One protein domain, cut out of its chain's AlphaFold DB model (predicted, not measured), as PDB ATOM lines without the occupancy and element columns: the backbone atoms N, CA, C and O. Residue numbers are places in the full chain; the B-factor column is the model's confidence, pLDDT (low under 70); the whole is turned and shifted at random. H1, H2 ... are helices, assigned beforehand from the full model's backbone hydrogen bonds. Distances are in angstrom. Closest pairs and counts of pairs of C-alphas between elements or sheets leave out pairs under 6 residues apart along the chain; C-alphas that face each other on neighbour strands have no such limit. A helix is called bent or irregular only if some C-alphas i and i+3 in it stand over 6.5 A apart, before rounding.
ATOM      1  N   GLN A   5       0.423 -13.632 -17.088       96.06
ATOM      2  CA  GLN A   5       0.590 -13.827 -15.651       96.06
ATOM      3  C   GLN A   5      -0.671 -14.421 -15.014       96.06
ATOM      4  O   GLN A   5      -0.592 -15.421 -14.299       96.06
ATOM      5  N   GLU A   6      -1.839 -13.857 -15.327       96.44
ATOM      6  CA  GLU A   6      -3.127 -14.381 -14.865       96.44
ATOM      7  C   GLU A   6      -3.364 -15.805 -15.384       96.44
ATOM      8  O   GLU A   6      -3.806 -16.673 -14.632       96.44
ATOM      9  N   GLN A   7      -3.008 -16.085 -16.642       95.19
ATOM     10  CA  GLN A   7      -3.113 -17.430 -17.212       95.19
ATOM     11  C   GLN A   7      -2.255 -18.444 -16.446       95.19
ATOM     12  O   GLN A   7      -2.739 -19.522 -16.092       95.19
ATOM     13  N   VAL A   8      -0.998 -18.102 -16.150       95.56
ATOM     14  CA  VAL A   8      -0.091 -18.967 -15.380       95.56
ATOM     15  C   VAL A   8      -0.638 -19.221 -13.976       95.56
ATOM     16  O   VAL A   8      -0.631 -20.364 -13.512       95.56
ATOM     17  N   GLN A   9      -1.154 -18.186 -13.317       96.94
ATOM     18  CA  GLN A   9      -1.671 -18.280 -11.955       96.94
ATOM     19  C   GLN A   9      -2.920 -19.166 -11.867       96.94
ATOM     20  O   GLN A   9      -2.995 -20.049 -11.012       96.94
ATOM     21  N   VAL A  10      -3.856 -19.010 -12.805       95.50
ATOM     22  CA  VAL A  10      -5.050 -19.865 -12.895       95.50
ATOM     23  C   VAL A  10      -4.669 -21.329 -13.132       95.50
ATOM     24  O   VAL A  10      -5.214 -22.223 -12.481       95.50
ATOM     25  N   VAL A  11      -3.704 -21.593 -14.019       91.44
ATOM     26  CA  VAL A  11      -3.212 -22.957 -14.275       91.44
ATOM     27  C   VAL A  11      -2.549 -23.551 -13.028       91.44
ATOM     28  O   VAL A  11      -2.793 -24.718 -12.713       91.44
ATOM     29  N   ALA A  12      -1.751 -22.770 -12.295       93.19
ATOM     30  CA  ALA A  12      -1.111 -23.211 -11.057       93.19
ATOM     31  C   ALA A  12      -2.144 -23.609  -9.990       93.19
ATOM     32  O   ALA A  12      -2.075 -24.719  -9.453       93.19
ATOM     33  N   TRP A  13      -3.150 -22.762  -9.754       96.44
ATOM     34  CA  TRP A  13      -4.237 -23.057  -8.816       96.44
ATOM     35  C   TRP A  13      -5.032 -24.299  -9.206       96.44
ATOM     36  O   TRP A  13      -5.373 -25.110  -8.346       96.44
ATOM     37  N   PHE A  14      -5.304 -24.487 -10.497       91.50
ATOM     38  CA  PHE A  14      -6.007 -25.674 -10.971       91.50
ATOM     39  C   PHE A  14      -5.235 -26.963 -10.650       91.50
ATOM     40  O   PHE A  14      -5.811 -27.912 -10.119       91.50
ATOM     41  N   ILE A  15      -3.924 -26.988 -10.910       89.00
ATOM     42  CA  ILE A  15      -3.071 -28.151 -10.610       89.00
ATOM     43  C   ILE A  15      -3.065 -28.441  -9.111       89.00
ATOM     44  O   ILE A  15      -3.223 -29.593  -8.704       89.00
ATOM     45  N   GLU A  16      -2.903 -27.403  -8.290       92.75
ATOM     46  CA  GLU A  16      -2.882 -27.540  -6.837       92.75
ATOM     47  C   GLU A  16      -4.199 -28.118  -6.308       92.75
ATOM     48  O   GLU A  16      -4.185 -29.080  -5.537       92.75
ATOM     49  N   GLN A  17      -5.335 -27.599  -6.777       93.88
ATOM     50  CA  GLN A  17      -6.661 -28.074  -6.383       93.88
ATOM     51  C   GLN A  17      -6.893 -29.536  -6.780       93.88
ATOM     52  O   GLN A  17      -7.366 -30.333  -5.962       93.88
ATOM     53  N   VAL A  18      -6.519 -29.922  -8.005       90.94
ATOM     54  CA  VAL A  18      -6.626 -31.312  -8.480       90.94
ATOM     55  C   VAL A  18      -5.767 -32.242  -7.622       90.94
ATOM     56  O   VAL A  18      -6.253 -33.268  -7.140       90.94
ATOM     57  N   HIS A  19      -4.509 -31.874  -7.371       91.56
ATOM     58  CA  HIS A  19      -3.597 -32.675  -6.554       91.56
ATOM     59  C   HIS A  19      -4.073 -32.793  -5.105       91.56
ATOM     60  O   HIS A  19      -4.032 -33.884  -4.532       91.56
ATOM     61  N   ARG A  20      -4.546 -31.692  -4.509       95.19
ATOM     62  CA  ARG A  20      -5.084 -31.676  -3.147       95.19
ATOM     63  C   ARG A  20      -6.282 -32.608  -3.029       95.19
ATOM     64  O   ARG A  20      -6.276 -33.472  -2.157       95.19
ATOM     65  N   LYS A  21      -7.259 -32.490  -3.933       96.31
ATOM     66  CA  LYS A  21      -8.469 -33.321  -3.917       96.31
ATOM     67  C   LYS A  21      -8.147 -34.803  -4.104       96.31
ATOM     68  O   LYS A  21      -8.696 -35.650  -3.408       96.31
ATOM     69  N   PHE A  22      -7.195 -35.123  -4.978       95.12
ATOM     70  CA  PHE A  22      -6.747 -36.498  -5.165       95.12
ATOM     71  C   PHE A  22      -6.112 -37.081  -3.893       95.12
ATOM     72  O   PHE A  22      -6.455 -38.193  -3.490       95.12
ATOM     73  N   ARG A  23      -5.224 -36.324  -3.234       95.75
ATOM     74  CA  ARG A  23      -4.597 -36.746  -1.972       95.75
ATOM     75  C   ARG A  23      -5.640 -36.980  -0.882       95.75
ATOM     76  O   ARG A  23      -5.571 -38.000  -0.212       95.75
ATOM     77  N   THR A  24      -6.624 -36.090  -0.740       97.25
ATOM     78  CA  THR A  24      -7.670 -36.235   0.285       97.25
ATOM     79  C   THR A  24      -8.616 -37.403   0.016       97.25
ATOM     80  O   THR A  24      -9.051 -38.050   0.959       97.25
ATOM     81  N   THR A  25      -8.937 -37.692  -1.249       97.25
ATOM     82  CA  THR A  25      -9.887 -38.761  -1.600       97.25
ATOM     83  C   THR A  25      -9.240 -40.144  -1.606       97.25
ATOM     84  O   THR A  25      -9.867 -41.112  -1.187       97.25
ATOM     85  N   TYR A  26      -8.003 -40.259  -2.094       95.06
ATOM     86  CA  TYR A  26      -7.360 -41.556  -2.347       95.06
ATOM     87  C   TYR A  26      -6.154 -41.844  -1.452       95.06
ATOM     88  O   TYR A  26      -5.554 -42.908  -1.586       95.06
ATOM     89  N   ASN A  27      -5.766 -40.900  -0.589       95.50
ATOM     90  CA  ASN A  27      -4.635 -41.005   0.334       95.50
ATOM     91  C   ASN A  27      -3.327 -41.501  -0.320       95.50
ATOM     92  O   ASN A  27      -2.584 -42.296   0.248       95.50
ATOM     93  N   ARG A  28      -3.058 -41.062  -1.555       94.50
ATOM     94  CA  ARG A  28      -1.869 -41.456  -2.329       94.50
ATOM     95  C   ARG A  28      -1.333 -40.292  -3.159       94.50
ATOM     96  O   ARG A  28      -2.010 -39.275  -3.334       94.50
ATOM     97  N   SER A  29      -0.111 -40.431  -3.672       92.50
ATOM     98  CA  SER A  29       0.517 -39.410  -4.514       92.50
ATOM     99  C   SER A  29      -0.292 -39.174  -5.795       92.50
ATOM    100  O   SER A  29      -0.705 -40.151  -6.427       92.50
ATOM    101  N   PRO A  30      -0.513 -37.911  -6.205       92.56
ATOM    102  CA  PRO A  30      -1.242 -37.616  -7.429       92.56
ATOM    103  C   PRO A  30      -0.495 -38.150  -8.661       92.56
ATOM    104  O   PRO A  30       0.739 -38.170  -8.665       92.56
ATOM    105  N   PRO A  31      -1.224 -38.581  -9.703       90.81
ATOM    106  CA  PRO A  31      -0.632 -38.968 -10.976       90.81
ATOM    107  C   PRO A  31       0.039 -37.765 -11.651       90.81
ATOM    108  O   PRO A  31      -0.263 -36.607 -11.359       90.81
ATOM    109  N   SER A  32       0.965 -38.041 -12.567       89.25
ATOM    110  CA  SER A  32       1.660 -36.996 -13.315       89.25
ATOM    111  C   SER A  32       0.721 -36.284 -14.299       89.25
ATOM    112  O   SER A  32      -0.285 -36.837 -14.748       89.25
ATOM    113  N   ARG A  33       1.070 -35.045 -14.675       86.81
ATOM    114  CA  ARG A  33       0.281 -34.232 -15.623       86.81
ATOM    115  C   ARG A  33      -0.006 -34.958 -16.952       86.81
ATOM    116  O   ARG A  33      -1.164 -34.920 -17.356       86.81
ATOM    117  N   PRO A  34       0.954 -35.653 -17.602       89.25
ATOM    118  CA  PRO A  34       0.687 -36.391 -18.843       89.25
ATOM    119  C   PRO A  34      -0.419 -37.443 -18.699       89.25
ATOM    120  O   PRO A  34      -1.305 -37.509 -19.541       89.25
ATOM    121  N   ILE A  35      -0.423 -38.194 -17.593       89.12
ATOM    122  CA  ILE A  35      -1.428 -39.236 -17.324       89.12
ATOM    123  C   ILE A  35      -2.818 -38.616 -17.144       89.12
ATOM    124  O   ILE A  35      -3.811 -39.133 -17.647       89.12
ATOM    125  N   ILE A  36      -2.901 -37.477 -16.448       88.44
ATOM    126  CA  ILE A  36      -4.168 -36.761 -16.257       88.44
ATOM    127  C   ILE A  36      -4.729 -36.279 -17.604       88.44
ATOM    128  O   ILE A  36      -5.940 -36.361 -17.822       88.44
ATOM    129  N   TYR A  37      -3.874 -35.793 -18.512       87.44
ATOM    130  CA  TYR A  37      -4.302 -35.392 -19.855       87.44
ATOM    131  C   TYR A  37      -4.756 -36.584 -20.696       87.44
ATOM    132  O   TYR A  37      -5.816 -36.491 -21.309       87.44
ATOM    133  N   GLU A  38      -4.036 -37.706 -20.657       88.50
ATOM    134  CA  GLU A  38      -4.429 -38.942 -21.345       88.50
ATOM    135  C   GLU A  38      -5.812 -39.429 -20.883       88.50
ATOM    136  O   GLU A  38      -6.685 -39.708 -21.705       88.50
ATOM    137  N   TRP A  39      -6.065 -39.459 -19.568       90.81
ATOM    138  CA  TRP A  39      -7.379 -39.824 -19.033       90.81
ATOM    139  C   TRP A  39      -8.469 -38.835 -19.433       90.81
ATOM    140  O   TRP A  39      -9.579 -39.253 -19.755       90.81
ATOM    141  N   ARG A  40      -8.169 -37.529 -19.428       89.69
ATOM    142  CA  ARG A  40      -9.113 -36.497 -19.873       89.69
ATOM    143  C   ARG A  40      -9.465 -36.680 -21.346       89.69
ATOM    144  O   ARG A  40     -10.641 -36.607 -21.681       89.69
ATOM    145  N   GLU A  41      -8.482 -36.887 -22.213       90.25
ATOM    146  CA  GLU A  41      -8.712 -37.098 -23.645       90.25
ATOM    147  C   GLU A  41      -9.503 -38.381 -23.889       90.25
ATOM    148  O   GLU A  41     -10.552 -38.327 -24.525       90.25
ATOM    149  N   GLY A  42      -9.088 -39.502 -23.291       87.94
ATOM    150  CA  GLY A  42      -9.819 -40.767 -23.379       87.94
ATOM    151  C   GLY A  42     -11.270 -40.638 -22.910       87.94
ATOM    152  O   GLY A  42     -12.188 -41.094 -23.598       87.94
ATOM    153  N   PHE A  43     -11.494 -39.931 -21.800       90.44
ATOM    154  CA  PHE A  43     -12.829 -39.674 -21.274       90.44
ATOM    155  C   PHE A  43     -13.662 -38.781 -22.200       90.44
ATOM    156  O   PHE A  43     -14.823 -39.087 -22.445       90.44
ATOM    157  N   MET A  44     -13.088 -37.717 -22.767       92.69
ATOM    158  CA  MET A  44     -13.803 -36.834 -23.698       92.69
ATOM    159  C   MET A  44     -14.101 -37.513 -25.042       92.69
ATOM    160  O   MET A  44     -15.136 -37.240 -25.643       92.69
ATOM    161  N   THR A  45     -13.218 -38.392 -25.520       90.62
ATOM    162  CA  THR A  45     -13.377 -39.083 -26.807       90.62
ATOM    163  C   THR A  45     -14.282 -40.308 -26.706       90.62
ATOM    164  O   THR A  45     -15.104 -40.537 -27.587       90.62
ATOM    165  N   THR A  46     -14.117 -41.118 -25.659       89.81
ATOM    166  CA  THR A  46     -14.747 -42.449 -25.544       89.81
ATOM    167  C   THR A  46     -15.777 -42.516 -24.410       89.81
ATOM    168  O   THR A  46     -16.478 -43.513 -24.276       89.81
ATOM    169  N   GLY A  47     -15.865 -41.493 -23.555       89.94
ATOM    170  CA  GLY A  47     -16.663 -41.539 -22.322       89.94
ATOM    171  C   GLY A  47     -16.046 -42.413 -21.225       89.94
ATOM    172  O   GLY A  47     -16.667 -42.642 -20.192       89.94
TER     173      GLY A  47
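AT A GLANCE: This is residues 5 to 47 of the 87 residues of the protein "DUF4817 domain-containing protein" of Araneus ventricosus (UniProt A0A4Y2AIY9). A long helix, H1, and a shorter one, H2, make an open, angular figure: after H1 the chain folds back beside the last turns of H1 through residues 27 to 32, and H2 then runs off in another direction, away from H1. Residues 5 to 14 of H1 and residues 40 to 46 of H2 stick out free. The printed part has 43 residues, with two named helices in the order H1, H2 and no named strand; the class is all helix. The whole is loose, with a radius of gyration of the C-alphas of 12.0 A, and flat, spanning 33 by 26 by 14 A.

IN THESE COORDINATES: H1 is residues 5 to 26, from C-alpha 5 at (0.590, -13.827, -15.651) to C-alpha 26 at (-7.360, -41.556, -2.347), a length of 31.8 A. H2 is residues 33 to 46, from C-alpha 33 at (0.281, -34.232, -15.623) to C-alpha 46 at (-14.747, -42.449, -25.544), a length of 19.8 A.

HOW THE PARTS SIT: H1 and H2 are apart, with no C-alpha of the one within 8 A of the other. A short link of six residues, Asn 27 to Ser 32, joins them. From its first to its last C-alpha, H1 changes most in y, from -13.827 to -41.556, while H2 changes most in x, from 0.281 to -14.747. In H1 and H2 every O i to N i+4 pair is within hydrogen-bond range. Neither helix is bent or irregular.

THE WHOLE: The two C-alphas farthest apart are those of Gln 5 and Thr 46, at 33.9 A. The printed part has no cut and no long link. The mean pLDDT of the printed part is 92.4, and no printed residue is under 70.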